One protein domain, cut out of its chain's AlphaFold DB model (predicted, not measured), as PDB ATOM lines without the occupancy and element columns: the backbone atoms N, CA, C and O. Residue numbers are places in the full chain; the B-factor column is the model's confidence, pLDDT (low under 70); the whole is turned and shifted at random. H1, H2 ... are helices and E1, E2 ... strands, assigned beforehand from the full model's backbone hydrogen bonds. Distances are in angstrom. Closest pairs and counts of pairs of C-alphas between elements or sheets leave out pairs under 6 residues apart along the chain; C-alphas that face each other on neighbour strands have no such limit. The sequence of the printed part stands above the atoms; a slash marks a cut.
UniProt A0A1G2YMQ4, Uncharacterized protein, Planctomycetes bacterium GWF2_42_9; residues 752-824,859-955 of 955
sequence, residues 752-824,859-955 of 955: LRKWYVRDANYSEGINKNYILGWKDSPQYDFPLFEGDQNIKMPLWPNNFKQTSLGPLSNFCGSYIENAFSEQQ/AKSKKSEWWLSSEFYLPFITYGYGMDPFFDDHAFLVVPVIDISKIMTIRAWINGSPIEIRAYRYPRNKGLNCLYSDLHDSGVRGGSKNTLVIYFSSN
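What this domain is: This is residues 752 to 824 and 859 to 955 of the 955 residues of an uncharacterized protein of Planctomycetes bacterium GWF2_42_9 (UniProt A0A1G2YMQ4). What is the main picture? Two strongly twisted sheets lie partly face to face, E3 and E5 of the smaller over E4 and E10 of the larger, and the hairpin of E8 and E9 reaches away from the larger sheet. E7 of the larger sheet runs on into E8 of the smaller at 10 degrees, and the short helices H1 and H3 graze the larger sheet. What is it made of? The printed part has 170 residues, under half of them in named elements, and is mostly strand, in the order E1 H1 E2 H2 H3 E3 E4 E5 E6 E7 E8 E9 E10. The antiparallel sheets run E2 E1 E4 E10 E6 E7 and E3 E5 E9 E8. How large is it? It is compact, with a radius of gyration of the C-alphas of 16.6 A and spans of 51 by 42 by 32 A.

Where its parts are: Which elements come before the cut? E1 is residues 754 to 758, beginning at C-alpha 754 (30.773, -28.028, -10.969), H1 762 to 767, E2 779 to 781, H2 797 to 800, H3 807 to 810 and E3 814 to 817. Which come after it? E4 is residues 865 to 874, 28.9 A long, E5 892 to 895, E6 903 to 910, 20.5 A long, E7 913 to 915, E8 918 to 921, E9 929 to 934, 15.8 A long, and E10 944 to 954, 32.4 A long. E10 ends at C-alpha 954 (35.930, -37.235, 6.663).

How they stand to each other: How is the larger sheet paired? E1 pairs staggered, with E2 (N 755 and O 780, 2.9 A) and with E4, where N 756 and O 869 are 2.8 A apart. E10 has N 948 and O 870 of E4 at 2.8 A, and N 951 and O 907 of E6 at 2.9 A. E6 and E7 form a hairpin, with N 910 and O 913 at 2.8 A. And the smaller one? N 894 and O 815 of E5 and E3 are 2.7 A apart, N 895 and O 931 of E5 and E9 2.8 A, and N 918 and O 932 of the hairpin E8 and E9 2.8 A. Where are the helices? H1 only grazes the larger sheet, its Gly 765 and Trp 867 of E4 having C-alphas 7.5 A apart; H3 only grazes it too, with C-alphas of Pro 807 and Ser 954 at 6.0 A, and H2 is on neither sheet. Every O i to N i+4 pair of H1 is within hydrogen-bond range; H2 and H3 are too short for one.

The domain as a whole: Where is the cut? Residues 825 to 858 are not printed, and C-alphas 824 and 859 are 40.1 A apart. Which links are long? Those of H1 to E2, E2 to H2 and E4 to E5 are. Where is confidence low? The mean pLDDT of the printed part is 89.1, and residues 878 to 885 and 923 to 928 are under 70.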
ATOM      1  N   LEU A 752      36.486 -31.417 -13.645       94.62
ATOM      2  CA  LEU A 752      35.123 -31.522 -13.130       94.62
ATOM      3  C   LEU A 752      35.014 -30.625 -11.896       94.62
ATOM      4  O   LEU A 752      35.294 -31.044 -10.771       94.62
ATOM      5  N   ARG A 753      34.655 -29.356 -12.122       92.44
ATOM      6  CA  ARG A 753      34.597 -28.324 -11.068       92.44
ATOM      7  C   ARG A 753      33.198 -28.071 -10.526       92.44
ATOM      8  O   ARG A 753      33.064 -27.700  -9.369       92.44
ATOM      9  N   LYS A 754      32.166 -28.298 -11.334       95.00
ATOM     10  CA  LYS A 754      30.773 -28.028 -10.969       95.00
ATOM     11  C   LYS A 754      30.132 -29.254 -10.338       95.00
ATOM     12  O   LYS A 754      29.939 -30.262 -11.021       95.00
ATOM     13  N   TRP A 755      29.764 -29.147  -9.064       97.38
ATOM     14  CA  TRP A 755      29.204 -30.254  -8.289       97.38
ATOM     15  C   TRP A 755      27.917 -29.866  -7.581       97.38
ATOM     16  O   TRP A 755      27.846 -28.851  -6.893       97.38
ATOM     17  N   TYR A 756      26.910 -30.718  -7.721       97.69
ATOM     18  CA  TYR A 756      25.709 -30.717  -6.901       97.69
ATOM     19  C   TYR A 756      26.029 -31.381  -5.564       97.69
ATOM     20  O   TYR A 756      26.514 -32.512  -5.550       97.69
ATOM     21  N   VAL A 757      25.778 -30.689  -4.449       97.12
ATOM     22  CA  VAL A 757      26.196 -31.144  -3.111       97.12
ATOM     23  C   VAL A 757      24.986 -31.442  -2.230       97.12
ATOM     24  O   VAL A 757      24.045 -30.648  -2.169       97.12
ATOM     25  N   ARG A 758      25.026 -32.571  -1.516       96.38
ATOM     26  CA  ARG A 758      24.076 -32.927  -0.453       96.38
ATOM     27  C   ARG A 758      24.808 -33.454   0.770       96.38
ATOM     28  O   ARG A 758      25.761 -34.220   0.651       96.38
ATOM     29  N   ASP A 759      24.317 -33.088   1.943       94.69
ATOM     30  CA  ASP A 759      24.653 -33.768   3.183       94.69
ATOM     31  C   ASP A 759      23.678 -34.927   3.404       94.69
ATOM     32  O   ASP A 759      22.463 -34.749   3.428       94.69
ATOM     33  N   ALA A 760      24.209 -36.135   3.507       95.25
ATOM     34  CA  ALA A 760      23.461 -37.331   3.868       95.25
ATOM     35  C   ALA A 760      24.467 -38.408   4.262       95.25
ATOM     36  O   ALA A 760      25.562 -38.474   3.695       95.25
ATOM     37  N   ASN A 761      24.088 -39.280   5.192       96.69
ATOM     38  CA  ASN A 761      24.919 -40.444   5.479       96.69
ATOM     39  C   ASN A 761      24.891 -41.444   4.308       96.69
ATOM     40  O   ASN A 761      24.057 -41.354   3.396       96.69
ATOM     41  N   TYR A 762      25.805 -42.414   4.324       96.75
ATOM     42  CA  TYR A 762      25.903 -43.408   3.250       96.75
ATOM     43  C   TYR A 762      24.588 -44.172   2.999       96.75
ATOM     44  O   TYR A 762      24.154 -44.327   1.859       96.75
ATOM     45  N   SER A 763      23.926 -44.636   4.061       97.00
ATOM     46  CA  SER A 763      22.729 -45.481   3.936       97.00
ATOM     47  C   SER A 763      21.540 -44.702   3.373       97.00
ATOM     48  O   SER A 763      20.801 -45.206   2.531       97.00
ATOM     49  N   GLU A 764      21.381 -43.449   3.796       96.56
ATOM     50  CA  GLU A 764      20.347 -42.551   3.289       96.56
ATOM     51  C   GLU A 764      20.506 -42.293   1.787       96.56
ATOM     52  O   GLU A 764      19.525 -42.387   1.047       96.56
ATOM     53  N   GLY A 765      21.725 -42.000   1.322       95.56
ATOM     54  CA  GLY A 765      21.960 -41.726  -0.096       95.56
ATOM     55  C   GLY A 765      21.736 -42.945  -0.993       95.56
ATOM     56  O   GLY A 765      21.174 -42.807  -2.080       95.56
ATOM     57  N   ILE A 766      22.076 -44.147  -0.515       97.31
ATOM     58  CA  ILE A 766      21.746 -45.403  -1.207       97.31
ATOM     59  C   ILE A 766      20.228 -45.604  -1.275       97.31
ATOM     60  O   ILE A 766      19.699 -45.826  -2.361       97.31
ATOM     61  N   ASN A 767      19.509 -45.449  -0.158       97.06
ATOM     62  CA  ASN A 767      18.049 -45.606  -0.121       97.06
ATOM     63  C   ASN A 767      17.319 -44.606  -1.031       97.06
ATOM     64  O   ASN A 767      16.258 -44.914  -1.570       97.06
ATOM     65  N   LYS A 768      17.890 -43.411  -1.215       96.31
ATOM     66  CA  LYS A 768      17.374 -42.368  -2.113       96.31
ATOM     67  C   LYS A 768      17.901 -42.473  -3.552       96.31
ATOM     68  O   LYS A 768      17.621 -41.586  -4.353       96.31
ATOM     69  N   ASN A 769      18.638 -43.533  -3.896       95.94
ATOM     70  CA  ASN A 769      19.230 -43.761  -5.219       95.94
ATOM     71  C   ASN A 769      20.122 -42.613  -5.728       95.94
ATOM     72  O   ASN A 769      20.201 -42.369  -6.932       95.94
ATOM     73  N   TYR A 770      20.850 -41.931  -4.838       97.38
ATOM     74  CA  TYR A 770      21.769 -40.851  -5.225       97.38
ATOM     75  C   TYR A 770      22.872 -41.308  -6.184       97.38
ATOM     76  O   TYR A 770      23.406 -40.491  -6.922       97.38
ATOM     77  N   ILE A 771      23.166 -42.609  -6.243       97.25
ATOM     78  CA  ILE A 771      24.128 -43.221  -7.176       97.25
ATOM     79  C   ILE A 771      23.802 -42.982  -8.661       97.25
ATOM     80  O   ILE A 771      24.691 -43.100  -9.501       97.25
ATOM     81  N   LEU A 772      22.552 -42.638  -8.995       96.50
ATOM     82  CA  LEU A 772      22.130 -42.281 -10.356       96.50
ATOM     83  C   LEU A 772      22.364 -40.795 -10.693       96.50
ATOM     84  O   LEU A 772      22.192 -40.401 -11.844       96.50
ATOM     85  N   GLY A 773      22.768 -39.985  -9.709       95.25
ATOM     86  CA  GLY A 773      22.950 -38.539  -9.811       95.25
ATOM     87  C   GLY A 773      21.664 -37.730  -9.633       95.25
ATOM     88  O   GLY A 773      20.552 -38.254  -9.628       95.25
ATOM     89  N   TRP A 774      21.831 -36.422  -9.439       96.88
ATOM     90  CA  TRP A 774      20.743 -35.460  -9.220       96.88
ATOM     91  C   TRP A 774      21.160 -34.043  -9.646       96.88
ATOM     92  O   TRP A 774      22.343 -33.783  -9.887       96.88
ATOM     93  N   LYS A 775      20.179 -33.133  -9.755       94.44
ATOM     94  CA  LYS A 775      20.364 -31.718 -10.161       94.44
ATOM     95  C   LYS A 775      19.505 -30.713  -9.387       94.44
ATOM     96  O   LYS A 775      19.576 -29.516  -9.625       94.44
ATOM     97  N   ASP A 776      18.672 -31.197  -8.482       93.19
ATOM     98  CA  ASP A 776      17.724 -30.440  -7.657       93.19
ATOM     99  C   ASP A 776      18.352 -29.934  -6.340       93.19
ATOM    100  O   ASP A 776      17.640 -29.599  -5.399       93.19
ATOM    101  N   SER A 777      19.686 -29.887  -6.247       92.12
ATOM    102  CA  SER A 777      20.414 -29.288  -5.122       92.12
ATOM    103  C   SER A 777      21.234 -28.082  -5.588       92.12
ATOM    104  O   SER A 777      21.446 -27.913  -6.790       92.12
ATOM    105  N   PRO A 778      21.748 -27.248  -4.668       93.19
ATOM    106  CA  PRO A 778      22.698 -26.209  -5.037       93.19
ATOM    107  C   PRO A 778      23.939 -26.808  -5.710       93.19
ATOM    108  O   PRO A 778      24.416 -27.885  -5.327       93.19
ATOM    109  N   GLN A 779      24.435 -26.098  -6.720       95.00
ATOM    110  CA  GLN A 779      25.672 -26.402  -7.426       95.00
ATOM    111  C   GLN A 779      26.772 -25.456  -6.939       95.00
ATOM    112  O   GLN A 779      26.529 -24.260  -6.786       95.00
ATOM    113  N   TYR A 780      27.972 -25.987  -6.719       94.44
ATOM    114  CA  TYR A 780      29.146 -25.226  -6.298       94.44
ATOM    115  C   TYR A 780      30.336 -25.510  -7.217       94.44
ATOM    116  O   TYR A 780      30.456 -26.615  -7.757       94.44
ATOM    117  N   ASP A 781      31.214 -24.518  -7.360       92.94
ATOM    118  CA  ASP A 781      32.498 -24.652  -8.043       92.94
ATOM    119  C   ASP A 781      33.582 -25.073  -7.042       92.94
ATOM    120  O   ASP A 781      33.814 -24.413  -6.030       92.94
ATOM    121  N   PHE A 782      34.247 -26.188  -7.324       93.62
ATOM    122  CA  PHE A 782      35.368 -26.701  -6.544       93.62
ATOM    123  C   PHE A 782      36.715 -26.337  -7.199       93.62
ATOM    124  O   PHE A 782      36.777 -26.235  -8.431       93.62
ATOM    125  N   PRO A 783      37.793 -26.149  -6.410       93.88
ATOM    126  CA  PRO A 783      37.807 -26.151  -4.941       93.88
ATOM    127  C   PRO A 783      37.060 -24.951  -4.337       93.88
ATOM    128  O   PRO A 783      37.156 -23.840  -4.846       93.88
ATOM    129  N   LEU A 784      36.348 -25.170  -3.224       92.69
ATOM    130  CA  LEU A 784      35.448 -24.164  -2.626       92.69
ATOM    131  C   LEU A 784      36.152 -22.896  -2.128       92.69
ATOM    132  O   LEU A 784      35.505 -21.874  -1.928       92.69
ATOM    133  N   PHE A 785      37.456 -22.983  -1.879       89.88
ATOM    134  CA  PHE A 785      38.287 -21.884  -1.398       89.88
ATOM    135  C   PHE A 785      38.892 -21.041  -2.531       89.88
ATOM    136  O   PHE A 785      39.623 -20.089  -2.265       89.88
ATOM    137  N   GLU A 786      38.660 -21.395  -3.798       86.25
ATOM    138  CA  GLU A 786      39.209 -20.636  -4.917       86.25
ATOM    139  C   GLU A 786      38.603 -19.236  -5.017       86.25
ATOM    140  O   GLU A 786      37.386 -19.077  -5.041       86.25
ATOM    141  N   GLY A 787      39.470 -18.226  -5.121       78.06
ATOM    142  CA  GLY A 787      39.070 -16.824  -5.237       78.06
ATOM    143  C   GLY A 787      38.902 -16.102  -3.897       78.06
ATOM    144  O   GLY A 787      38.730 -14.884  -3.900       78.06
ATOM    145  N   ASP A 788      39.005 -16.799  -2.758       84.88
ATOM    146  CA  ASP A 788      39.017 -16.145  -1.446       84.88
ATOM    147  C   ASP A 788      40.400 -15.548  -1.143       84.88
ATOM    148  O   ASP A 788      41.379 -16.263  -0.935       84.88
ATOM    149  N   GLN A 789      40.460 -14.219  -1.065       81.81
ATOM    150  CA  GLN A 789      41.676 -13.461  -0.762       81.81
ATOM    151  C   GLN A 789      42.190 -13.668   0.673       81.81
ATOM    152  O   GLN A 789      43.347 -13.371   0.959       81.81
ATOM    153  N   ASN A 790      41.359 -14.179   1.587       85.00
ATOM    154  CA  ASN A 790      41.749 -14.436   2.978       85.00
ATOM    155  C   ASN A 790      42.490 -15.766   3.151       85.00
ATOM    156  O   ASN A 790      43.057 -16.028   4.215       85.00
ATOM    157  N   ILE A 791      42.469 -16.631   2.135       86.12
ATOM    158  CA  ILE A 791      43.096 -17.947   2.189       86.12
ATOM    159  C   ILE A 791      44.455 -17.860   1.503       86.12
ATOM    160  O   ILE A 791      44.562 -17.871   0.280       86.12
ATOM    161  N   LYS A 792      45.512 -17.788   2.314       85.75
ATOM    162  CA  LYS A 792      46.888 -17.735   1.819       85.75
ATOM    163  C   LYS A 792      47.296 -19.082   1.212       85.75
ATOM    164  O   LYS A 792      47.297 -20.099   1.906       85.75
ATOM    165  N   MET A 793      47.674 -19.067  -0.063       88.25
ATOM    166  CA  MET A 793      48.270 -20.211  -0.755       88.25
ATOM    167  C   MET A 793      49.788 -20.283  -0.494       88.25
ATOM    168  O   MET A 793      50.406 -19.260  -0.183       88.25
ATOM    169  N   PRO A 794      50.412 -21.472  -0.603       89.19
ATOM    170  CA  PRO A 794      49.798 -22.786  -0.821       89.19
ATOM    171  C   PRO A 794      49.142 -23.394   0.438       89.19
ATOM    172  O   PRO A 794      49.581 -23.186   1.574       89.19
ATOM    173  N   LEU A 795      48.108 -24.213   0.228       88.75
ATOM    174  CA  LEU A 795      47.376 -24.936   1.272       88.75
ATOM    175  C   LEU A 795      47.948 -26.338   1.506       88.75
ATOM    176  O   LEU A 795      47.545 -27.315   0.882       88.75
ATOM    177  N   TRP A 796      48.854 -26.451   2.472       88.38
ATOM    178  CA  TRP A 796      49.333 -27.743   2.971       88.38
ATOM    179  C   TRP A 796      48.412 -28.322   4.056       88.38
ATOM    180  O   TRP A 796      47.743 -27.547   4.742       88.38
ATOM    181  N   PRO A 797      48.437 -29.646   4.326       88.06
ATOM    182  CA  PRO A 797      47.642 -30.266   5.394       88.06
ATOM    183  C   PRO A 797      47.726 -29.562   6.758       88.06
ATOM    184  O   PRO A 797      46.719 -29.408   7.448       88.06
ATOM    185  N   ASN A 798      48.918 -29.096   7.147       85.94
ATOM    186  CA  ASN A 798      49.119 -28.396   8.418       85.94
ATOM    187  C   ASN A 798      48.473 -27.004   8.429       85.94
ATOM    188  O   ASN A 798      47.831 -26.646   9.414       85.94
ATOM    189  N   ASN A 799      48.582 -26.256   7.330       84.69
ATOM    190  CA  ASN A 799      47.989 -24.924   7.208       84.69
ATOM    191  C   ASN A 799      46.468 -25.025   7.052       84.69
ATOM    192  O   ASN A 799      45.735 -24.260   7.666       84.69
ATOM    193  N   PHE A 800      45.978 -26.033   6.325       86.88
ATOM    194  CA  PHE A 800      44.553 -26.325   6.179       86.88
ATOM    195  C   PHE A 800      43.866 -26.519   7.538       86.88
ATOM    196  O   PHE A 800      42.786 -25.977   7.762       86.88
ATOM    197  N   LYS A 801      44.519 -27.209   8.487       84.75
ATOM    198  CA  LYS A 801      44.017 -27.384   9.867       84.75
ATOM    199  C   LYS A 801      43.888 -26.076  10.656       84.75
ATOM    200  O   LYS A 801      43.152 -26.055  11.636       84.75
ATOM    201  N   GLN A 802      44.593 -25.022  10.257       84.81
ATOM    202  CA  GLN A 802      44.542 -23.706  10.900       84.81
ATOM    203  C   GLN A 802      43.478 -22.788  10.274       84.81
ATOM    204  O   GLN A 802      43.194 -21.723  10.816       84.81
ATOM    205  N   THR A 803      42.882 -23.188   9.145       87.00
ATOM    206  CA  THR A 803      41.818 -22.423   8.481       87.00
ATOM    207  C   THR A 803      40.440 -22.694   9.095       87.00
ATOM    208  O   THR A 803      40.243 -23.652   9.839       87.00
ATOM    209  N   SER A 804      39.449 -21.868   8.741       88.94
ATOM    210  CA  SER A 804      38.035 -22.078   9.097       88.94
ATOM    211  C   SER A 804      37.300 -23.057   8.166       88.94
ATOM    212  O   SER A 804      36.081 -23.209   8.266       88.94
ATOM    213  N   LEU A 805      38.022 -23.713   7.253       92.75
ATOM    214  CA  LEU A 805      37.452 -24.625   6.269       92.75
ATOM    215  C   LEU A 805      37.002 -25.939   6.928       92.75
ATOM    216  O   LEU A 805      37.737 -26.579   7.678       92.75
ATOM    217  N   GLY A 806      35.775 -26.345   6.616       94.06
ATOM    218  CA  GLY A 806      35.183 -27.609   7.034       94.06
ATOM    219  C   GLY A 806      35.610 -28.803   6.166       94.06
ATOM    220  O   GLY A 806      36.300 -28.624   5.157       94.06
ATOM    221  N   PRO A 807      35.177 -30.034   6.507       94.81
ATOM    222  CA  PRO A 807      35.619 -31.253   5.824       94.81
ATOM    223  C   PRO A 807      35.294 -31.305   4.324       94.81
ATOM    224  O   PRO A 807      36.065 -31.878   3.558       94.81
ATOM    225  N   LEU A 808      34.205 -30.662   3.874       96.00
ATOM    226  CA  LEU A 808      33.853 -30.597   2.449       96.00
ATOM    227  C   LEU A 808      34.942 -29.921   1.601       96.00
ATOM    228  O   LEU A 808      35.229 -30.363   0.492       96.00
ATOM    229  N   SER A 809      35.580 -28.881   2.143       94.88
ATOM    230  CA  SER A 809      36.631 -28.110   1.466       94.88
ATOM    231  C   SER A 809      37.928 -28.896   1.269       94.88
ATOM    232  O   SER A 809      38.819 -28.435   0.560       94.88
ATOM    233  N   ASN A 810      38.039 -30.080   1.881       94.31
ATOM    234  CA  ASN A 810      39.138 -31.001   1.629       94.31
ATOM    235  C   ASN A 810      39.075 -31.592   0.211       94.31
ATOM    236  O   ASN A 810      40.114 -31.949  -0.328       94.31
ATOM    237  N   PHE A 811      37.884 -31.700  -0.388       95.12
ATOM    238  CA  PHE A 811      37.694 -32.136  -1.773       95.12
ATOM    239  C   PHE A 811      37.947 -30.966  -2.728       95.12
ATOM    240  O   PHE A 811      37.378 -29.889  -2.553       95.12
ATOM    241  N   CYS A 812      38.786 -31.161  -3.748       93.88
ATOM    242  CA  CYS A 812      39.161 -30.098  -4.691       93.88
ATOM    243  C   CYS A 812      38.491 -30.226  -6.067       93.88
ATOM    244  O   CYS A 812      38.880 -29.534  -7.004       93.88
ATOM    245  N   GLY A 813      37.476 -31.085  -6.194       94.81
ATOM    246  CA  GLY A 813      36.864 -31.441  -7.471       94.81
ATOM    247  C   GLY A 813      37.373 -32.789  -7.977       94.81
ATOM    248  O   GLY A 813      37.868 -33.623  -7.218       94.81
ATOM    249  N   SER A 814      37.243 -33.027  -9.276       95.81
ATOM    250  CA  SER A 814      37.877 -34.180  -9.923       95.81
ATOM    251  C   SER A 814      38.460 -33.789 -11.269       95.81
ATOM    252  O   SER A 814      38.085 -32.768 -11.842       95.81
ATOM    253  N   TYR A 815      39.383 -34.598 -11.765       95.56
ATOM    254  CA  TYR A 815      40.091 -34.352 -13.011       95.56
ATOM    255  C   TYR A 815      40.146 -35.637 -13.837       95.56
ATOM    256  O   TYR A 815      40.380 -36.706 -13.289       95.56
ATOM    257  N   ILE A 816      39.898 -35.555 -15.138       93.75
ATOM    258  CA  ILE A 816      40.027 -36.659 -16.081       93.75
ATOM    259  C   ILE A 816      41.385 -36.524 -16.757       93.75
ATOM    260  O   ILE A 816      41.575 -35.774 -17.716       93.75
ATOM    261  N   GLU A 817      42.336 -37.267 -16.219       91.00
ATOM    262  CA  GLU A 817      43.679 -37.387 -16.751       91.00
ATOM    263  C   GLU A 817      43.649 -38.218 -18.038       91.00
ATOM    264  O   GLU A 817      42.914 -39.205 -18.139       91.00
ATOM    265  N   ASN A 818      44.441 -37.803 -19.030       87.12
ATOM    266  CA  ASN A 818      44.463 -38.391 -20.376       87.12
ATOM    267  C   ASN A 818      43.109 -38.325 -21.128       87.12
ATOM    268  O   ASN A 818      42.812 -39.162 -21.982       87.12
ATOM    269  N   ALA A 819      42.281 -37.307 -20.857       87.69
ATOM    270  CA  ALA A 819      41.093 -37.028 -21.663       87.69
ATOM    271  C   ALA A 819      41.494 -36.661 -23.107       87.69
ATOM    272  O   ALA A 819      42.081 -35.609 -23.367       87.69
ATOM    273  N   PHE A 820      41.186 -37.533 -24.068       82.75
ATOM    274  CA  PHE A 820      41.611 -37.343 -25.452       82.75
ATOM    275  C   PHE A 820      40.777 -36.279 -26.179       82.75
ATOM    276  O   PHE A 820      39.553 -36.383 -26.283       82.75
ATOM    277  N   SER A 821      41.468 -35.299 -26.765       82.62
ATOM    278  CA  SER A 821      40.917 -34.371 -27.754       82.62
ATOM    279  C   SER A 821      41.846 -34.303 -28.963       82.62
ATOM    280  O   SER A 821      43.036 -34.023 -28.837       82.62
ATOM    281  N   GLU A 822      41.306 -34.568 -30.150       83.69
ATOM    282  CA  GLU A 822      42.071 -34.537 -31.398       83.69
ATOM    283  C   GLU A 822      42.402 -33.091 -31.804       83.69
ATOM    284  O   GLU A 822      41.552 -32.204 -31.698       83.69
ATOM    285  N   GLN A 823      43.608 -32.867 -32.331       87.75
ATOM    286  CA  GLN A 823      43.974 -31.616 -32.999       87.75
ATOM    287  C   GLN A 823      43.303 -31.525 -34.371       87.75
ATOM    288  O   GLN A 823      43.339 -32.471 -35.157       87.75
ATOM    289  N   GLN A 824      42.700 -30.381 -34.679       87.12
ATOM    290  CA  GLN A 824      41.884 -30.207 -35.874       87.12
ATOM    291  C   GLN A 824      42.463 -29.163 -36.816       87.12
ATOM    292  O   GLN A 824      42.153 -27.974 -36.679       87.12
ATOM    293  N   ALA A 859      31.430 -24.211   2.666       93.25
ATOM    294  CA  ALA A 859      32.861 -24.478   2.806       93.25
ATOM    295  C   ALA A 859      33.319 -24.515   4.271       93.25
ATOM    296  O   ALA A 859      34.347 -25.123   4.567       93.25
ATOM    297  N   LYS A 860      32.556 -23.898   5.187       94.25
ATOM    298  CA  LYS A 860      32.791 -23.886   6.643       94.25
ATOM    299  C   LYS A 860      31.968 -24.949   7.389       94.25
ATOM    300  O   LYS A 860      32.056 -25.056   8.613       94.25
ATOM    301  N   SER A 861      31.137 -25.722   6.683       94.88
ATOM    302  CA  SER A 861      30.262 -26.731   7.291       94.88
ATOM    303  C   SER A 861      31.072 -27.794   8.032       94.88
ATOM    304  O   SER A 861      31.996 -28.373   7.475       94.88
ATOM    305  N   LYS A 862      30.679 -28.110   9.270       95.00
ATOM    306  CA  LYS A 862      31.331 -29.134  10.106       95.00
ATOM    307  C   LYS A 862      30.813 -30.557   9.868       95.00
ATOM    308  O   LYS A 862      31.196 -31.466  10.596       95.00
ATOM    309  N   LYS A 863      29.910 -30.758   8.902       95.62
ATOM    310  CA  LYS A 863      29.402 -32.099   8.578       95.62
ATOM    311  C   LYS A 863      30.527 -32.956   7.990       95.62
ATOM    312  O   LYS A 863      31.351 -32.461   7.220       95.62
ATOM    313  N   SER A 864      30.540 -34.230   8.361       95.06
ATOM    314  CA  SER A 864      31.587 -35.192   8.009       95.06
ATOM    315  C   SER A 864      31.264 -36.034   6.776       95.06
ATOM    316  O   SER A 864      32.184 -36.606   6.206       95.06
ATOM    317  N   GLU A 865      30.002 -36.119   6.348       97.50
ATOM    318  CA  GLU A 865      29.557 -36.983   5.245       97.50
ATOM    319  C   GLU A 865      28.898 -36.182   4.123       97.50
ATOM    320  O   GLU A 865      28.004 -35.366   4.369       97.50
ATOM    321  N   TRP A 866      29.328 -36.443   2.887       97.62
ATOM    322  CA  TRP A 866      28.921 -35.672   1.718       97.62
ATOM    323  C   TRP A 866      28.689 -36.549   0.492       97.62
ATOM    324  O   TRP A 866      29.449 -37.477   0.210       97.62
ATOM    325  N   TRP A 867      27.652 -36.191  -0.264       98.25
ATOM    326  CA  TRP A 867      27.341 -36.717  -1.586       98.25
ATOM    327  C   TRP A 867      27.515 -35.612  -2.627       98.25
ATOM    328  O   TRP A 867      27.013 -34.498  -2.465       98.25
ATOM    329  N   LEU A 868      28.215 -35.942  -3.707       98.19
ATOM    330  CA  LEU A 868      28.578 -35.042  -4.792       98.19
ATOM    331  C   LEU A 868      28.135 -35.646  -6.128       98.19
ATOM    332  O   LEU A 868      28.428 -36.808  -6.387       98.19
ATOM    333  N   SER A 869      27.465 -34.871  -6.981       97.94
ATOM    334  CA  SER A 869      27.054 -35.287  -8.332       97.94
ATOM    335  C   SER A 869      27.550 -34.289  -9.380       97.94
ATOM    336  O   SER A 869      27.393 -33.078  -9.213       97.94
ATOM    337  N   SER A 870      28.146 -34.782 -10.464       97.38
ATOM    338  CA  SER A 870      28.588 -33.983 -11.611       97.38
ATOM    339  C   SER A 870      28.299 -34.709 -12.922       97.38
ATOM    340  O   SER A 870      28.142 -35.929 -12.958       97.38
ATOM    341  N   GLU A 871      28.224 -33.957 -14.014       95.38
ATOM    342  CA  GLU A 871      28.049 -34.507 -15.356       95.38
ATOM    343  C   GLU A 871      29.212 -34.100 -16.251       95.38
ATOM    344  O   GLU A 871      29.669 -32.959 -16.205       95.38
ATOM    345  N   PHE A 872      29.640 -35.011 -17.118       93.75
ATOM    346  CA  PHE A 872      30.732 -34.766 -18.053       93.75
ATOM    347  C   PHE A 872      30.519 -35.509 -19.372       93.75
ATOM    348  O   PHE A 872      29.824 -36.522 -19.426       93.75
ATOM    349  N   TYR A 873      31.097 -35.001 -20.455       89.62
ATOM    350  CA  TYR A 873      30.972 -35.580 -21.791       89.62
ATOM    351  C   TYR A 873      32.346 -35.984 -22.312       89.62
ATOM    352  O   TYR A 873      33.220 -35.140 -22.419       89.62
ATOM    353  N   LEU A 874      32.551 -37.254 -22.662       88.12
ATOM    354  CA  LEU A 874      33.787 -37.676 -23.323       88.12
ATOM    355  C   LEU A 874      33.507 -37.915 -24.810       88.12
ATOM    356  O   LEU A 874      32.772 -38.852 -25.128       88.12
ATOM    357  N   PRO A 875      34.069 -37.110 -25.734       80.38
ATOM    358  CA  PRO A 875      33.820 -37.258 -27.171       80.38
ATOM    359  C   PRO A 875      34.301 -38.607 -27.698       80.38
ATOM    360  O   PRO A 875      33.706 -39.162 -28.623       80.38
ATOM    361  N   PHE A 876      35.357 -39.139 -27.091       76.75
ATOM    362  CA  PHE A 876      35.920 -40.434 -27.412       76.75
ATOM    363  C   PHE A 876      36.199 -41.204 -26.141       76.75
ATOM    364  O   PHE A 876      36.641 -40.647 -25.138       76.75
ATOM    365  N   ILE A 877      35.992 -42.507 -26.235       73.44
ATOM    366  CA  ILE A 877      36.621 -43.453 -25.342       73.44
ATOM    367  C   ILE A 877      37.090 -44.614 -26.207       73.44
ATOM    368  O   ILE A 877      36.343 -45.101 -27.057       73.44
ATOM    369  N   THR A 878      38.356 -44.983 -26.079       57.25
ATOM    370  CA  THR A 878      39.027 -45.952 -26.957       57.25
ATOM    371  C   THR A 878      38.570 -47.396 -26.723       57.25
ATOM    372  O   THR A 878      38.960 -48.275 -27.478       57.25
ATOM    373  N   TYR A 879      37.676 -47.642 -25.760       62.88
ATOM    374  CA  TYR A 879      37.239 -48.974 -25.312       62.88
ATOM    375  C   TYR A 879      36.204 -49.673 -26.222       62.88
ATOM    376  O   TYR A 879      35.453 -50.537 -25.779       62.88
ATOM    377  N   GLY A 880      36.099 -49.287 -27.496       49.28
ATOM    378  CA  GLY A 880      35.138 -49.865 -28.441       49.28
ATOM    379  C   GLY A 880      35.835 -50.679 -29.528       49.28
ATOM    380  O   GLY A 880      36.777 -50.178 -30.126       49.28
ATOM    381  N   TYR A 881      35.310 -51.874 -29.833       51.06
ATOM    382  CA  TYR A 881      35.734 -52.820 -30.893       51.06
ATOM    383  C   TYR A 881      36.739 -53.928 -30.519       51.06
ATOM    384  O   TYR A 881      37.460 -54.413 -31.387       51.06
ATOM    385  N   GLY A 882      36.736 -54.409 -29.269       53.50
ATOM    386  CA  GLY A 882      37.418 -55.665 -28.905       53.50
ATOM    387  C   GLY A 882      38.948 -55.607 -28.948       53.50
ATOM    388  O   GLY A 882      39.593 -56.650 -29.008       53.50
ATOM    389  N   MET A 883      39.515 -54.401 -28.939       57.16
ATOM    390  CA  MET A 883      40.926 -54.176 -28.661       57.16
ATOM    391  C   MET A 883      41.020 -53.431 -27.340       57.16
ATOM    392  O   MET A 883      40.612 -52.272 -27.262       57.16
ATOM    393  N   ASP A 884      41.529 -54.112 -26.319       65.50
ATOM    394  CA  ASP A 884      41.889 -53.466 -25.065       65.50
ATOM    395  C   ASP A 884      43.044 -52.501 -25.371       65.50
ATOM    396  O   ASP A 884      44.055 -52.923 -25.951       65.50
ATOM    397  N   PRO A 885      42.900 -51.196 -25.084       67.62
ATOM    398  CA  PRO A 885      43.998 -50.267 -25.276       67.62
ATOM    399  C   PRO A 885      45.173 -50.655 -24.377       67.62
ATOM    400  O   PRO A 885      45.018 -51.317 -23.351       67.62
ATOM    401  N   PHE A 886      46.374 -50.217 -24.752       74.12
ATOM    402  CA  PHE A 886      47.493 -50.297 -23.823       74.12
ATOM    403  C   PHE A 886      47.164 -49.463 -22.583       74.12
ATOM    404  O   PHE A 886      46.548 -48.404 -22.694       74.12
ATOM    405  N   PHE A 887      47.606 -49.918 -21.410       75.50
ATOM    406  CA  PHE A 887      47.372 -49.227 -20.138       75.50
ATOM    407  C   PHE A 887      47.756 -47.734 -20.187       75.50
ATOM    408  O   PHE A 887      47.064 -46.888 -19.627       75.50
ATOM    409  N   ASP A 888      48.802 -47.393 -20.944       73.69
ATOM    410  CA  ASP A 888      49.281 -46.019 -21.157       73.69
ATOM    411  C   ASP A 888      48.275 -45.093 -21.875       73.69
ATOM    412  O   ASP A 888      48.422 -43.865 -21.844       73.69
ATOM    413  N   ASP A 889      47.258 -45.666 -22.520       80.25
ATOM    414  CA  ASP A 889      46.180 -44.959 -23.214       80.25
ATOM    415  C   ASP A 889      44.887 -44.883 -22.386       80.25
ATOM    416  O   ASP A 889      43.900 -44.301 -22.845       80.25
ATOM    417  N   HIS A 890      44.870 -45.431 -21.166       87.75
ATOM    418  CA  HIS A 890      43.707 -45.352 -20.288       87.75
ATOM    419  C   HIS A 890      43.461 -43.908 -19.836       87.75
ATOM    420  O   HIS A 890      44.389 -43.126 -19.608       87.75
ATOM    421  N   ALA A 891      42.185 -43.551 -19.700       90.81
ATOM    422  CA  ALA A 891      41.768 -42.323 -19.033       90.81
ATOM    423  C   ALA A 891      41.562 -42.597 -17.540       90.81
ATOM    424  O   ALA A 891      40.931 -43.591 -17.175       90.81
ATOM    425  N   PHE A 892      42.041 -41.700 -16.679       93.44
ATOM    426  CA  PHE A 892      41.941 -41.862 -15.228       93.44
ATOM    427  C   PHE A 892      41.128 -40.730 -14.609       93.44
ATOM    428  O   PHE A 892      41.384 -39.555 -14.861       93.44
ATOM    429  N   LEU A 893      40.177 -41.075 -13.746       95.69
ATOM    430  CA  LEU A 893      39.531 -40.112 -12.861       95.69
ATOM    431  C   LEU A 893      40.436 -39.880 -11.656       95.69
ATOM    432  O   LEU A 893      40.638 -40.790 -10.863       95.69
ATOM    433  N   VAL A 894      40.942 -38.667 -11.491       96.00
ATOM    434  CA  VAL A 894      41.742 -38.220 -10.350       96.00
ATOM    435  C   VAL A 894      40.858 -37.435  -9.390       96.00
ATOM    436  O   VAL A 894      40.084 -36.571  -9.806       96.00
ATOM    437  N   VAL A 895      40.989 -37.713  -8.095       96.00
ATOM    438  CA  VAL A 895      40.233 -37.054  -7.027       96.00
ATOM    439  C   VAL A 895      41.207 -36.336  -6.080       96.00
ATOM    440  O   VAL A 895      41.651 -36.920  -5.088       96.00
ATOM    441  N   PRO A 896      41.598 -35.083  -6.385       93.62
ATOM    442  CA  PRO A 896      42.504 -34.310  -5.538       93.62
ATOM    443  C   PRO A 896      41.865 -33.951  -4.183       93.62
ATOM    444  O   PRO A 896      40.737 -33.452  -4.129       93.62
ATOM    445  N   VAL A 897      42.604 -34.175  -3.084       93.12
ATOM    446  CA  VAL A 897      42.182 -33.860  -1.701       93.12
ATOM    447  C   VAL A 897      43.309 -33.275  -0.843       93.12
ATOM    448  O   VAL A 897      44.390 -33.858  -0.779       93.12
ATOM    449  N   ILE A 898      43.085 -32.156  -0.148       91.00
ATOM    450  CA  ILE A 898      44.163 -31.418   0.551       91.00
ATOM    451  C   ILE A 898      44.917 -32.293   1.555       91.00
ATOM    452  O   ILE A 898      46.145 -32.344   1.560       91.00
ATOM    453  N   ASP A 899      44.174 -32.999   2.400       90.50
ATOM    454  CA  ASP A 899      44.684 -33.901   3.419       90.50
ATOM    455  C   ASP A 899      43.964 -35.246   3.309       90.50
ATOM    456  O   ASP A 899      42.860 -35.443   3.831       90.50
ATOM    457  N   ILE A 900      44.600 -36.196   2.621       89.88
ATOM    458  CA  ILE A 900      44.054 -37.546   2.453       89.88
ATOM    459  C   ILE A 900      43.895 -38.279   3.792       89.88
ATOM    460  O   ILE A 900      43.025 -39.137   3.909       89.88
ATOM    461  N   SER A 901      44.679 -37.930   4.822       89.00
ATOM    462  CA  SER A 901      44.576 -38.574   6.139       89.00
ATOM    463  C   SER A 901      43.248 -38.279   6.840       89.00
ATOM    464  O   SER A 901      42.848 -39.018   7.738       89.00
ATOM    465  N   LYS A 902      42.537 -37.232   6.399       90.38
ATOM    466  CA  LYS A 902      41.190 -36.912   6.872       90.38
ATOM    467  C   LYS A 902      40.094 -37.704   6.171       90.38
ATOM    468  O   LYS A 902      38.970 -37.666   6.661       90.38
ATOM    469  N   ILE A 903      40.360 -38.373   5.048       92.88
ATOM    470  CA  ILE A 903      39.348 -39.153   4.324       92.88
ATOM    471  C   ILE A 903      39.211 -40.528   4.985       92.88
ATOM    472  O   ILE A 903      40.138 -41.335   4.957       92.88
ATOM    473  N   MET A 904      38.044 -40.802   5.569       95.00
ATOM    474  CA  MET A 904      37.726 -42.098   6.177       95.00
ATOM    475  C   MET A 904      37.212 -43.103   5.149       95.00
ATOM    476  O   MET A 904      37.564 -44.279   5.174       95.00
ATOM    477  N   THR A 905      36.318 -42.669   4.265       95.62
ATOM    478  CA  THR A 905      35.736 -43.507   3.214       95.62
ATOM    479  C   THR A 905      35.510 -42.654   1.983       95.62
ATOM    480  O   THR A 905      35.068 -41.517   2.095       95.62
ATOM    481  N   ILE A 906      35.785 -43.214   0.808       97.00
ATOM    482  CA  ILE A 906      35.422 -42.623  -0.475       97.00
ATOM    483  C   ILE A 906      34.887 -43.718  -1.397       97.00
ATOM    484  O   ILE A 906      35.427 -44.823  -1.442       97.00
ATOM    485  N   ARG A 907      33.783 -43.434  -2.082       97.88
ATOM    486  CA  ARG A 907      33.128 -44.327  -3.046       97.88
ATOM    487  C   ARG A 907      32.664 -43.507  -4.235       97.88
ATOM    488  O   ARG A 907      32.267 -42.357  -4.057       97.88
ATOM    489  N   ALA A 908      32.686 -44.100  -5.421       97.81
ATOM    490  CA  ALA A 908      32.237 -43.425  -6.623       97.81
ATOM    491  C   ALA A 908      31.409 -44.344  -7.525       97.81
ATOM    492  O   ALA A 908      31.558 -45.568  -7.500       97.81
ATOM    493  N   TRP A 909      30.539 -43.727  -8.319       97.94
ATOM    494  CA  TRP A 909      29.716 -44.380  -9.330       97.94
ATOM    495  C   TRP A 909      29.736 -43.564 -10.612       97.94
ATOM    496  O   TRP A 909      29.674 -42.335 -10.566       97.94
ATOM    497  N   ILE A 910      29.755 -44.248 -11.751       96.62
ATOM    498  CA  ILE A 910      29.528 -43.641 -13.057       96.62
ATOM    499  C   ILE A 910      28.298 -44.280 -13.685       96.62
ATOM    500  O   ILE A 910      28.226 -45.495 -13.849       96.62
ATOM    501  N   ASN A 911      27.314 -43.453 -14.039       96.19
ATOM    502  CA  ASN A 911      26.046 -43.896 -14.628       96.19
ATOM    503  C   ASN A 911      25.335 -44.976 -13.779       96.19
ATOM    504  O   ASN A 911      24.718 -45.890 -14.320       96.19
ATOM    505  N   GLY A 912      25.452 -44.890 -12.447       95.50
ATOM    506  CA  GLY A 912      24.924 -45.877 -11.498       95.50
ATOM    507  C   GLY A 912      25.818 -47.097 -11.250       95.50
ATOM    508  O   GLY A 912      25.614 -47.796 -10.258       95.50
ATOM    509  N   SER A 913      26.830 -47.343 -12.088       96.19
ATOM    510  CA  SER A 913      27.780 -48.444 -11.910       96.19
ATOM    511  C   SER A 913      28.877 -48.060 -10.913       96.19
ATOM    512  O   SER A 913      29.460 -46.986 -11.059       96.19
ATOM    513  N   PRO A 914      29.184 -48.890  -9.901       96.50
ATOM    514  CA  PRO A 914      30.254 -48.598  -8.954       96.50
ATOM    515  C   PRO A 914      31.625 -48.648  -9.636       96.50
ATOM    516  O   PRO A 914      31.874 -49.522 -10.464       96.50
ATOM    517  N   ILE A 915      32.519 -47.744  -9.237       96.31
ATOM    518  CA  ILE A 915      33.922 -47.728  -9.668       96.31
ATOM    519  C   ILE A 915      34.841 -47.789  -8.444       96.31
ATOM    520  O   ILE A 915      34.501 -47.300  -7.361       96.31
ATOM    521  N   GLU A 916      36.009 -48.407  -8.598       95.81
ATOM    522  CA  GLU A 916      36.974 -48.555  -7.511       95.81
ATOM    523  C   GLU A 916      37.877 -47.317  -7.412       95.81
ATOM    524  O   GLU A 916      38.703 -47.067  -8.287       95.81
ATOM    525  N   ILE A 917      37.776 -46.569  -6.308       95.56
ATOM    526  CA  ILE A 917      38.747 -45.517  -5.990       95.56
ATOM    527  C   ILE A 917      39.963 -46.145  -5.302       95.56
ATOM    528  O   ILE A 917      39.872 -46.655  -4.184       95.56
ATOM    529  N   ARG A 918      41.117 -46.062  -5.956       94.12
ATOM    530  CA  ARG A 918      42.415 -46.535  -5.470       94.12
ATOM    531  C   ARG A 918      43.262 -45.366  -4.982       94.12
ATOM    532  O   ARG A 918      43.163 -44.248  -5.477       94.12
ATOM    533  N   ALA A 919      44.144 -45.637  -4.025       90.56
ATOM    534  CA  ALA A 919      45.178 -44.696  -3.610       90.56
ATOM    535  C   ALA A 919      46.501 -45.065  -4.288       90.56
ATOM    536  O   ALA A 919      47.060 -46.132  -4.024       90.56
ATOM    537  N   TYR A 920      47.024 -44.182  -5.134       87.81
ATOM    538  CA  TYR A 920      48.392 -44.292  -5.623       87.81
ATOM    539  C   TYR A 920      49.339 -43.846  -4.509       87.81
ATOM    540  O   TYR A 920      49.320 -42.676  -4.135       87.81
ATOM    541  N   ARG A 921      50.123 -44.780  -3.954       81.69
ATOM    542  CA  ARG A 921      51.085 -44.508  -2.875       81.69
ATOM    543  C   ARG A 921      52.493 -44.390  -3.432       81.69
ATOM    544  O   ARG A 921      52.952 -45.304  -4.121       81.69
ATOM    545  N   TYR A 922      53.214 -43.329  -3.081       73.44
ATOM    546  CA  TYR A 922      54.581 -43.172  -3.574       73.44
ATOM    547  C   TYR A 922      55.546 -44.165  -2.895       73.44
ATOM    548  O   TYR A 922      55.542 -44.281  -1.665       73.44
ATOM    549  N   PRO A 923      56.427 -44.855  -3.652       67.12
ATOM    550  CA  PRO A 923      57.302 -45.891  -3.095       67.12
ATOM    551  C   PRO A 923      58.241 -45.399  -1.984       67.12
ATOM    552  O   PRO A 923      58.392 -46.080  -0.969       67.12
ATOM    553  N   ARG A 924      58.849 -44.213  -2.154       63.75
ATOM    554  CA  ARG A 924      59.783 -43.616  -1.178       63.75
ATOM    555  C   ARG A 924      59.081 -42.855  -0.046       63.75
ATOM    556  O   ARG A 924      59.700 -42.610   0.983       63.75
ATOM    557  N   ASN A 925      57.806 -42.492  -0.211       68.94
ATOM    558  CA  ASN A 925      57.047 -41.764   0.803       68.94
ATOM    559  C   ASN A 925      55.581 -42.222   0.827       68.94
ATOM    560  O   ASN A 925      54.711 -41.641   0.183       68.94
ATOM    561  N   LYS A 926      55.309 -43.274   1.610       67.31
ATOM    562  CA  LYS A 926      53.973 -43.886   1.747       67.31
ATOM    563  C   LYS A 926      52.921 -42.954   2.365       67.31
ATOM    564  O   LYS A 926      51.737 -43.288   2.343       67.31
ATOM    565  N   GLY A 927      53.349 -41.837   2.960       65.62
ATOM    566  CA  GLY A 927      52.453 -40.810   3.493       65.62
ATOM    567  C   GLY A 927      51.827 -39.937   2.406       65.62
ATOM    568  O   GLY A 927      50.847 -39.249   2.675       65.62
ATOM    569  N   LEU A 928      52.362 -39.985   1.185       69.81
ATOM    570  CA  LEU A 928      51.893 -39.196   0.059       69.81
ATOM    571  C   LEU A 928      51.080 -40.068  -0.886       69.81
ATOM    572  O   LEU A 928      51.576 -41.069  -1.409       69.81
ATOM    573  N   ASN A 929      49.825 -39.678  -1.084       78.44
ATOM    574  CA  ASN A 929      48.872 -40.464  -1.842       78.44
ATOM    575  C   ASN A 929      48.003 -39.561  -2.720       78.44
ATOM    576  O   ASN A 929      47.587 -38.486  -2.289       78.44
ATOM    577  N   CYS A 930      47.681 -40.036  -3.919       89.75
ATOM    578  CA  CYS A 930      46.679 -39.440  -4.800       89.75
ATOM    579  C   CYS A 930      45.546 -40.451  -5.020       89.75
ATOM    580  O   CYS A 930      45.813 -41.642  -5.196       89.75
ATOM    581  N   LEU A 931      44.288 -40.006  -4.975       94.62
ATOM    582  CA  LEU A 931      43.133 -40.873  -5.211       94.62
ATOM    583  C   LEU A 931      42.802 -40.890  -6.702       94.62
ATOM    584  O   LEU A 931      42.731 -39.833  -7.329       94.62
ATOM    585  N   TYR A 932      42.585 -42.076  -7.264       95.81
ATOM    586  CA  TYR A 932      42.214 -42.221  -8.667       95.81
ATOM    587  C   TYR A 932      41.353 -43.457  -8.937       95.81
ATOM    588  O   TYR A 932      41.326 -44.389  -8.140       95.81
ATOM    589  N   SER A 933      40.681 -43.479 -10.082       95.69
ATOM    590  CA  SER A 933      40.051 -44.661 -10.670       95.69
ATOM    591  C   SER A 933      40.452 -44.763 -12.129       95.69
ATOM    592  O   SER A 933      40.507 -43.757 -12.835       95.69
ATOM    593  N   ASP A 934      40.679 -45.986 -12.586       93.56
ATOM    594  CA  ASP A 934      40.716 -46.277 -14.014       93.56
ATOM    595  C   ASP A 934      39.299 -46.143 -14.584       93.56
ATOM    596  O   ASP A 934      38.329 -46.560 -13.940       93.56
ATOM    597  N   LEU A 935      39.162 -45.495 -15.742       91.44
ATOM    598  CA  LEU A 935      37.887 -45.397 -16.447       91.44
ATOM    599  C   LEU A 935      37.673 -46.549 -17.438       91.44
ATOM    600  O   LEU A 935      36.572 -46.666 -17.985       91.44
ATOM    601  N   HIS A 936      38.667 -47.411 -17.655       86.44
ATOM    602  CA  HIS A 936      38.476 -48.693 -18.330       86.44
ATOM    603  C   HIS A 936      37.433 -49.532 -17.574       86.44
ATOM    604  O   HIS A 936      37.467 -49.615 -16.348       86.44
ATOM    605  N   ASP A 937      36.451 -50.090 -18.288       82.50
ATOM    606  CA  ASP A 937      35.322 -50.870 -17.735       82.50
ATOM    607  C   ASP A 937      34.460 -50.181 -16.655       82.50
ATOM    608  O   ASP A 937      33.640 -50.810 -15.990       82.50
ATOM    609  N   SER A 938      34.567 -48.860 -16.510       84.62
ATOM    610  CA  SER A 938      33.883 -48.090 -15.458       84.62
ATOM    611  C   SER A 938      32.409 -47.753 -15.752       84.62
ATOM    612  O   SER A 938      31.766 -47.021 -15.001       84.62
ATOM    613  N   GLY A 939      31.857 -48.237 -16.869       85.12
ATOM    614  CA  GLY A 939      30.514 -47.874 -17.344       85.12
ATOM    615  C   GLY A 939      30.424 -46.497 -18.020       85.12
ATOM    616  O   GLY A 939      29.326 -46.066 -18.393       85.12
ATOM    617  N   VAL A 940      31.560 -45.813 -18.207       89.56
ATOM    618  CA  VAL A 940      31.659 -44.593 -19.019       89.56
ATOM    619  C   VAL A 940      31.316 -44.895 -20.476       89.56
ATOM    620  O   VAL A 940      31.735 -45.898 -21.050       89.56
ATOM    621  N   ARG A 941      30.570 -43.988 -21.102       88.94
ATOM    622  CA  ARG A 941      30.136 -44.083 -22.496       88.94
ATOM    623  C   ARG A 941      30.682 -42.904 -23.298       88.94
ATOM    624  O   ARG A 941      30.311 -41.756 -23.045       88.94
ATOM    625  N   GLY A 942      31.537 -43.193 -24.279       85.75
ATOM    626  CA  GLY A 942      32.015 -42.201 -25.246       85.75
ATOM    627  C   GLY A 942      30.887 -41.696 -26.154       85.75
ATOM    628  O   GLY A 942      29.970 -42.445 -26.488       85.75
ATOM    629  N   GLY A 943      30.933 -40.421 -26.536       83.19
ATOM    630  CA  GLY A 943      29.911 -39.779 -27.366       83.19
ATOM    631  C   GLY A 943      28.580 -39.528 -26.649       83.19
ATOM    632  O   GLY A 943      27.574 -39.257 -27.301       83.19
ATOM    633  N   SER A 944      28.545 -39.621 -25.315       87.31
ATOM    634  CA  SER A 944      27.346 -39.358 -24.514       87.31
ATOM    635  C   SER A 944      27.685 -38.687 -23.185       87.31
ATOM    636  O   SER A 944      28.841 -38.659 -22.758       87.31
ATOM    637  N   LYS A 945      26.666 -38.118 -22.534       91.25
ATOM    638  CA  LYS A 945      26.809 -37.501 -21.216       91.25
ATOM    639  C   LYS A 945      26.888 -38.588 -20.143       91.25
ATOM    640  O   LYS A 945      26.046 -39.481 -20.107       91.25
ATOM    641  N   ASN A 946      27.884 -38.488 -19.275       94.75
ATOM    642  CA  ASN A 946      28.132 -39.386 -18.157       94.75
ATOM    643  C   ASN A 946      27.838 -38.663 -16.843       94.75
ATOM    644  O   ASN A 946      28.110 -37.468 -16.718       94.75
ATOM    645  N   THR A 947      27.301 -39.391 -15.871       96.94
ATOM    646  CA  THR A 947      27.019 -38.879 -14.524       96.94
ATOM    647  C   THR A 947      27.991 -39.504 -13.538       96.94
ATOM    648  O   THR A 947      28.008 -40.726 -13.405       96.94
ATOM    649  N   LEU A 948      28.794 -38.681 -12.866       97.75
ATOM    650  CA  LEU A 948      29.717 -39.081 -11.807       97.75
ATOM    651  C   LEU A 948      29.118 -38.722 -10.451       97.75
ATOM    652  O   LEU A 948      28.783 -37.564 -10.202       97.75
ATOM    653  N   VAL A 949      29.042 -39.705  -9.562       98.19
ATOM    654  CA  VAL A 949      28.629 -39.518  -8.172       98.19
ATOM    655  C   VAL A 949      29.769 -39.932  -7.261       98.19
ATOM    656  O   VAL A 949      30.317 -41.018  -7.429       98.19
ATOM    657  N   ILE A 950      30.113 -39.093  -6.286       98.19
ATOM    658  CA  ILE A 950      31.106 -39.390  -5.250       98.19
ATOM    659  C   ILE A 950      30.442 -39.253  -3.883       98.19
ATOM    660  O   ILE A 950      29.807 -38.245  -3.583       98.19
ATOM    661  N   TYR A 951      30.617 -40.265  -3.044       98.00
ATOM    662  CA  TYR A 951      30.367 -40.181  -1.612       98.00
ATOM    663  C   TYR A 951      31.710 -40.182  -0.893       98.00
ATOM    664  O   TYR A 951      32.554 -41.037  -1.175       98.00
ATOM    665  N   PHE A 952      31.896 -39.277   0.062       96.50
ATOM    666  CA  PHE A 952      33.022 -39.379   0.980       96.50
ATOM    667  C   PHE A 952      32.644 -38.991   2.407       96.50
ATOM    668  O   PHE A 952      31.755 -38.170   2.642       96.50
ATOM    669  N   SER A 953      33.354 -39.596   3.356       95.62
ATOM    670  CA  SER A 953      33.305 -39.253   4.771       95.62
ATOM    671  C   SER A 953      34.680 -38.821   5.264       95.62
ATOM    672  O   SER A 953      35.713 -39.333   4.815       95.62
ATOM    673  N   SER A 954      34.705 -37.854   6.175       91.81
ATOM    674  CA  SER A 954      35.930 -37.235   6.663       91.81
ATOM    675  C   SER A 954      35.876 -36.948   8.165       91.81
ATOM    676  O   SER A 954      34.804 -36.664   8.696       91.81
ATOM    677  N   ASN A 955      37.027 -37.082   8.835       84.38
ATOM    678  CA  ASN A 955      37.203 -36.824  10.271       84.38
ATOM    679  C   ASN A 955      37.255 -35.338  10.633       84.38
ATOM    680  O   ASN A 955      37.837 -34.549   9.848       84.38
TER     681      ASN A 955